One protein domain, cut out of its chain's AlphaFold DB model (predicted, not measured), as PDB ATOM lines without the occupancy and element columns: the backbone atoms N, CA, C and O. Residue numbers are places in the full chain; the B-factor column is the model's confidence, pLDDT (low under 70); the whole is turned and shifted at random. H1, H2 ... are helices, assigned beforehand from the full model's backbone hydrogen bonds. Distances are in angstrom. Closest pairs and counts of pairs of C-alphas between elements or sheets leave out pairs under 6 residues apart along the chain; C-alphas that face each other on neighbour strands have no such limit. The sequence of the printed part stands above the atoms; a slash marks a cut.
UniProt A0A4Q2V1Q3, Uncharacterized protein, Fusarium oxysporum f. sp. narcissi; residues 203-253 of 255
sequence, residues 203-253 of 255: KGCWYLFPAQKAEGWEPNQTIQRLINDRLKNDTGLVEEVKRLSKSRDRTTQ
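Overview. This is residues 203 to 253 of the 255 residues of an uncharacterized protein of Fusarium oxysporum f. sp. narcissi (UniProt A0A4Q2V1Q3). Two helices, H2 and H1, meet near their ends in a corner and make an open L, and a long stretch with no named element, residues 203 to 220, fills the space between the arms in part. That stretch begins inside the angle, with Leu 208 near the middle, swings away from both helices around Glu 215 and folds back to the start of H1. The printed part has 51 residues with two named helices, in the order H1, H2, and no named strand; its class is all helix. The whole is flat, with spans of 33 by 31 by 11 A, and only just loose, close to compact, with a radius of gyration of the C-alphas of 12.0 A.

Arrangement. H2, residues 235 to 251, and H1, residues 221 to 233, only just touch, and only at the corner by their link, with 3 pairs of C-alphas within 8 A. Their closest C-alphas, those of Leu 231 and Val 238, are 5.8 A apart. H1 touches with residues 230 to 231 alone, H2 with residues 237 to 238 alone. Their lines stand at 73 degrees, only just about perpendicular, and their centres are 17.3 A apart. In H1 every O i to N i+4 pair is within hydrogen-bond range; in H2 it is 10 of 13.

Along the chain. H2 has 17 residues and is 25.0 A long from C-alpha 235 at (87.454, 110.822, 115.312) to C-alpha 251 at (97.750, 99.249, 95.708). H1 has 13 residues and is 18.4 A long, beginning with C-alpha 221 at (93.933, 128.135, 103.293).

Size, cuts and confidence. The two C-alphas farthest apart, those of Thr 222 and Gln 253, are 33.8 A apart. The printed part has no cut, and the link from H1 to H2 is tight, with 1 residue between them. The mean pLDDT of the printed part is 77.8, and residues 247 to 253 are under 70.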
ATOM      1  N   LYS A 203      88.653 109.366  97.669       76.12
ATOM      2  CA  LYS A 203      89.974 108.862  97.283       76.12
ATOM      3  C   LYS A 203      90.772 109.860  96.442       76.12
ATOM      4  O   LYS A 203      91.990 109.767  96.468       76.12
ATOM      5  N   GLY A 204      90.120 110.794  95.746       76.31
ATOM      6  CA  GLY A 204      90.762 111.822  94.918       76.31
ATOM      7  C   GLY A 204      91.000 113.155  95.633       76.31
ATOM      8  O   GLY A 204      91.358 114.140  94.994       76.31
ATOM      9  N   CYS A 205      90.772 113.237  96.947       85.06
ATOM     10  CA  CYS A 205      90.904 114.496  97.673       85.06
ATOM     11  C   CYS A 205      92.368 114.923  97.858       85.06
ATOM     12  O   CYS A 205      93.054 114.410  98.742       85.06
ATOM     13  N   TRP A 206      92.813 115.949  97.131       86.31
ATOM     14  CA  TRP A 206      94.172 116.501  97.266       86.31
ATOM     15  C   TRP A 206      94.470 117.118  98.637       86.31
ATOM     16  O   TRP A 206      95.620 117.140  99.069       86.31
ATOM     17  N   TYR A 207      93.443 117.574  99.360       84.38
ATOM     18  CA  TYR A 207      93.621 118.101 100.714       84.38
ATOM     19  C   TYR A 207      93.823 117.008 101.774       84.38
ATOM     20  O   TYR A 207      94.499 117.253 102.769       84.38
ATOM     21  N   LEU A 208      93.223 115.825 101.592       82.88
ATOM     22  CA  LEU A 208      93.396 114.688 102.507       82.88
ATOM     23  C   LEU A 208      94.610 113.837 102.126       82.88
ATOM     24  O   LEU A 208      95.241 113.248 103.002       82.88
ATOM     25  N   PHE A 209      94.948 113.790 100.834       83.06
ATOM     26  CA  PHE A 209      96.052 113.008 100.283       83.06
ATOM     27  C   PHE A 209      96.996 113.905  99.466       83.06
ATOM     28  O   PHE A 209      96.913 113.940  98.236       83.06
ATOM     29  N   PRO A 210      97.945 114.596 100.127       75.56
ATOM     30  CA  PRO A 210      98.872 115.516  99.462       75.56
ATOM     31  C   PRO A 210      99.773 114.861  98.406       75.56
ATOM     32  O   PRO A 210     100.335 115.565  97.575       75.56
ATOM     33  N   ALA A 211      99.919 113.532  98.427       74.56
ATOM     34  CA  ALA A 211     100.707 112.776  97.452       74.56
ATOM     35  C   ALA A 211     100.092 112.761  96.037       74.56
ATOM     36  O   ALA A 211     100.799 112.504  95.075       74.56
ATOM     37  N   GLN A 212      98.791 113.045  95.900       71.88
ATOM     38  CA  GLN A 212      98.083 113.079  94.609       71.88
ATOM     39  C   GLN A 212      97.963 114.477  94.007       71.88
ATOM     40  O   GLN A 212      97.268 114.655  93.007       71.88
ATOM     41  N   LYS A 213      98.555 115.485  94.649       78.56
ATOM     42  CA  LYS A 213      98.453 116.859  94.172       78.56
ATOM     43  C   LYS A 213      99.028 116.955  92.757       78.56
ATOM     44  O   LYS A 213     100.100 116.416  92.487       78.56
ATOM     45  N   ALA A 214      98.323 117.660  91.878       75.94
ATOM     46  CA  ALA A 214      98.892 118.045  90.597       75.94
ATOM     47  C   ALA A 214     100.132 118.924  90.830       75.94
ATOM     48  O   ALA A 214     100.213 119.664  91.820       75.94
ATOM     49  N   GLU A 215     101.103 118.839  89.927       73.44
ATOM     50  CA  GLU A 215     102.275 119.706  89.961       73.44
ATOM     51  C   GLU A 215     101.825 121.174  89.850       73.44
ATOM     52  O   GLU A 215     101.055 121.532  88.962       73.44
ATOM     53  N   GLY A 216     102.221 122.009  90.818       79.56
ATOM     54  CA  GLY A 216     101.770 123.404  90.923       79.56
ATOM     55  C   GLY A 216     100.442 123.630  91.664       79.56
ATOM     56  O   GLY A 216      99.946 124.753  91.688       79.56
ATOM     57  N   TRP A 217      99.849 122.608  92.289       82.38
ATOM     58  CA  TRP A 217      98.640 122.801  93.094       82.38
ATOM     59  C   TRP A 217      98.931 123.506  94.428       82.38
ATOM     60  O   TRP A 217      99.706 123.011  95.253       82.38
ATOM     61  N   GLU A 218      98.238 124.621  94.667       82.12
ATOM     62  CA  GLU A 218      98.289 125.361  95.928       82.12
ATOM     63  C   GLU A 218      97.016 125.143  96.766       82.12
ATOM     64  O   GLU A 218      95.895 125.272  96.258       82.12
ATOM     65  N   PRO A 219      97.147 124.828  98.066       82.19
ATOM     66  CA  PRO A 219      95.998 124.614  98.931       82.19
ATOM     67  C   PRO A 219      95.287 125.932  99.253       82.19
ATOM     68  O   PRO A 219      95.894 126.907  99.700       82.19
ATOM     69  N   ASN A 220      93.958 125.935  99.148       86.12
ATOM     70  CA  ASN A 220      93.158 127.023  99.698       86.12
ATOM     71  C   ASN A 220      93.209 126.975 101.234       86.12
ATOM     72  O   ASN A 220      92.731 126.022 101.860       86.12
ATOM     73  N   GLN A 221      93.739 128.037 101.843       86.56
ATOM     74  CA  GLN A 221      93.933 128.135 103.293       86.56
ATOM     75  C   GLN A 221      92.629 127.974 104.090       86.56
ATOM     76  O   GLN A 221      92.637 127.406 105.181       86.56
ATOM     77  N   THR A 222      91.496 128.432 103.554       84.62
ATOM     78  CA  THR A 222      90.186 128.321 104.215       84.62
ATOM     79  C   THR A 222      89.725 126.868 104.291       84.62
ATOM     80  O   THR A 222      89.273 126.408 105.339       84.62
ATOM     81  N   ILE A 223      89.892 126.121 103.198       83.25
ATOM     82  CA  ILE A 223      89.531 124.699 103.127       83.25
ATOM     83  C   ILE A 223      90.477 123.875 104.006       83.25
ATOM     84  O   ILE A 223      90.040 122.974 104.718       83.25
ATOM     85  N   GLN A 224      91.760 124.228 104.034       85.06
ATOM     86  CA  GLN A 224      92.738 123.566 104.892       85.06
ATOM     87  C   GLN A 224      92.428 123.759 106.386       85.06
ATOM     88  O   GLN A 224      92.510 122.801 107.154       85.06
ATOM     89  N   ARG A 225      92.009 124.962 106.807       86.19
ATOM     90  CA  ARG A 225      91.551 125.215 108.188       86.19
ATOM     91  C   ARG A 225      90.326 124.376 108.539       86.19
ATOM     92  O   ARG A 225      90.335 123.702 109.563       86.19
ATOM     93  N   LEU A 226      89.329 124.344 107.656       86.25
ATOM     94  CA  LEU A 226      88.122 123.534 107.830       86.25
ATOM     95  C   LEU A 226      88.448 122.046 108.025       86.25
ATOM     96  O   LEU A 226      87.894 121.398 108.911       86.25
ATOM     97  N   ILE A 227      89.348 121.504 107.206       85.44
ATOM     98  CA  ILE A 227      89.763 120.102 107.301       85.44
ATOM     99  C   ILE A 227      90.512 119.850 108.605       85.44
ATOM    100  O   ILE A 227      90.225 118.867 109.278       85.44
ATOM    101  N   ASN A 228      91.420 120.745 108.996       85.00
ATOM    102  CA  ASN A 228      92.143 120.628 110.259       85.00
ATOM    103  C   ASN A 228      91.197 120.643 111.465       85.00
ATOM    104  O   ASN A 228      91.367 119.841 112.381       85.00
ATOM    105  N   ASP A 229      90.183 121.505 111.461       85.88
ATOM    106  CA  ASP A 229      89.191 121.565 112.537       85.88
ATOM    107  C   ASP A 229      88.331 120.298 112.576       85.88
ATOM    108  O   ASP A 229      88.044 119.765 113.647       85.88
ATOM    109  N   ARG A 230      87.976 119.743 111.415       82.31
ATOM    110  CA  ARG A 230      87.236 118.477 111.330       82.31
ATOM    111  C   ARG A 230      88.064 117.277 111.747       82.31
ATOM    112  O   ARG A 230      87.564 116.428 112.467       82.31
ATOM    113  N   LEU A 231      89.335 117.215 111.367       81.94
ATOM    114  CA  LEU A 231      90.239 116.156 111.817       81.94
ATOM    115  C   LEU A 231      90.464 116.199 113.334       81.94
ATOM    116  O   LEU A 231      90.710 115.159 113.934       81.94
ATOM    117  N   LYS A 232      90.360 117.376 113.966       83.06
ATOM    118  CA  LYS A 232      90.417 117.507 115.431       83.06
ATOM    119  C   LYS A 232      89.125 117.062 116.120       83.06
ATOM    120  O   LYS A 232      89.201 116.474 117.192       83.06
ATOM    121  N   ASN A 233      87.968 117.349 115.523       79.44
ATOM    122  CA  ASN A 233      86.663 117.141 116.159       79.44
ATOM    123  C   ASN A 233      86.012 115.787 115.815       79.44
ATOM    124  O   ASN A 233      85.304 115.226 116.645       79.44
ATOM    125  N   ASP A 234      86.271 115.240 114.624       77.12
ATOM    126  CA  ASP A 234      85.651 114.013 114.120       77.12
ATOM    127  C   ASP A 234      86.645 112.841 114.131       77.12
ATOM    128  O   ASP A 234      87.358 112.579 113.157       77.12
ATOM    129  N   THR A 235      86.638 112.050 115.206       77.44
ATOM    130  CA  THR A 235      87.454 110.822 115.312       77.44
ATOM    131  C   THR A 235      87.140 109.818 114.195       77.44
ATOM    132  O   THR A 235      88.050 109.222 113.619       77.44
ATOM    133  N   GLY A 236      85.868 109.710 113.793       77.19
ATOM    134  CA  GLY A 236      85.440 108.853 112.683       77.19
ATOM    135  C   GLY A 236      85.871 109.339 111.292       77.19
ATOM    136  O   GLY A 236      85.831 108.564 110.341       77.19
ATOM    137  N   LEU A 237      86.273 110.607 111.136       73.75
ATOM    138  CA  LEU A 237      86.902 111.089 109.900       73.75
ATOM    139  C   LEU A 237      88.374 110.663 109.857       73.75
ATOM    140  O   LEU A 237      88.860 110.219 108.819       73.75
ATOM    141  N   VAL A 238      89.065 110.748 110.996       77.25
ATOM    142  CA  VAL A 238      90.478 110.364 111.132       77.25
ATOM    143  C   VAL A 238      90.685 108.874 110.861       77.25
ATOM    144  O   VAL A 238      91.612 108.506 110.138       77.25
ATOM    145  N   GLU A 239      89.836 108.007 111.415       78.75
ATOM    146  CA  GLU A 239      89.913 106.560 111.179       78.75
ATOM    147  C   GLU A 239      89.672 106.200 109.711       78.75
ATOM    148  O   GLU A 239      90.388 105.370 109.150       78.75
ATOM    149  N   GLU A 240      88.729 106.880 109.063       75.69
ATOM    150  CA  GLU A 240      88.393 106.641 107.662       75.69
ATOM    151  C   GLU A 240      89.512 107.093 106.714       75.69
ATOM    152  O   GLU A 240      89.892 106.358 105.804       75.69
ATOM    153  N   VAL A 241      90.122 108.257 106.971       81.25
ATOM    154  CA  VAL A 241      91.305 108.717 106.225       81.25
ATOM    155  C   VAL A 241      92.463 107.728 106.379       81.25
ATOM    156  O   VAL A 241      93.096 107.383 105.382       81.25
ATOM    157  N   LYS A 242      92.705 107.208 107.592       80.56
ATOM    158  CA  LYS A 242      93.733 106.180 107.843       80.56
ATOM    159  C   LYS A 242      93.426 104.856 107.142       80.56
ATOM    160  O   LYS A 242      94.341 104.176 106.680       80.56
ATOM    161  N   ARG A 243      92.156 104.450 107.084       79.50
ATOM    162  CA  ARG A 243      91.732 103.236 106.372       79.50
ATOM    163  C   ARG A 243      91.992 103.372 104.876       79.50
ATOM    164  O   ARG A 243      92.548 102.462 104.261       79.50
ATOM    165  N   LEU A 244      91.647 104.528 104.316       76.00
ATOM    166  CA  LEU A 244      91.816 104.818 102.899       76.00
ATOM    167  C   LEU A 244      93.284 105.008 102.510       76.00
ATOM    168  O   LEU A 244      93.671 104.515 101.454       76.00
ATOM    169  N   SER A 245      94.121 105.611 103.361       74.81
ATOM    170  CA  SER A 245      95.568 105.674 103.110       74.81
ATOM    171  C   SER A 245      96.185 104.270 103.072       74.81
ATOM    172  O   SER A 245      96.830 103.914 102.094       74.81
ATOM    173  N   LYS A 246      95.867 103.409 104.050       75.44
ATOM    174  CA  LYS A 246      96.375 102.025 104.110       75.44
ATOM    175  C   LYS A 246      95.931 101.152 102.939       75.44
ATOM    176  O   LYS A 246      96.706 100.329 102.460       75.44
ATOM    177  N   SER A 247      94.679 101.287 102.494       69.38
ATOM    178  CA  SER A 247      94.202 100.544 101.319       69.38
ATOM    179  C   SER A 247      94.971 100.908 100.053       69.38
ATOM    180  O   SER A 247      95.081 100.079  99.161       69.38
ATOM    181  N   ARG A 248      95.518 102.125  99.999       66.69
ATOM    182  CA  ARG A 248      96.197 102.670  98.828       66.69
ATOM    183  C   ARG A 248      97.689 102.388  98.822       66.69
ATOM    184  O   ARG A 248      98.194 102.051  97.763       66.69
ATOM    185  N   ASP A 249      98.349 102.442  99.978       63.16
ATOM    186  CA  ASP A 249      99.763 102.057 100.098       63.16
ATOM    187  C   ASP A 249      99.988 100.611  99.617       63.16
ATOM    188  O   ASP A 249     101.014 100.304  99.016       63.16
ATOM    189  N   ARG A 250      98.987  99.738  99.817       60.38
ATOM    190  CA  ARG A 250      98.966  98.377  99.260       60.38
ATOM    191  C   ARG A 250      98.823  98.357  97.738       60.38
ATOM    192  O   ARG A 250      99.544  97.620  97.090       60.38
ATOM    193  N   THR A 251      97.933  99.169  97.168       57.94
ATOM    194  CA  THR A 251      97.750  99.249  95.708       57.94
ATOM    195  C   THR A 251      99.006  99.752  94.997       57.94
ATOM    196  O   THR A 251      99.311  99.272  93.920       57.94
ATOM    197  N   THR A 252      99.764 100.665  95.609       57.28
ATOM    198  CA  THR A 252     101.026 101.178  95.047       57.28
ATOM    199  C   THR A 252     102.234 100.256  95.242       57.28
ATOM    200  O   THR A 252     103.299 100.568  94.729       57.28
ATOM    201  N   GLN A 253     102.117  99.178  96.029       54.25
ATOM    202  CA  GLN A 253     103.180  98.171  96.195       54.25
ATOM    203  C   GLN A 253     103.046  96.984  95.230       54.25
ATOM    204  O   GLN A 253     103.995  96.214  95.105       54.25
TER     205      GLN A 253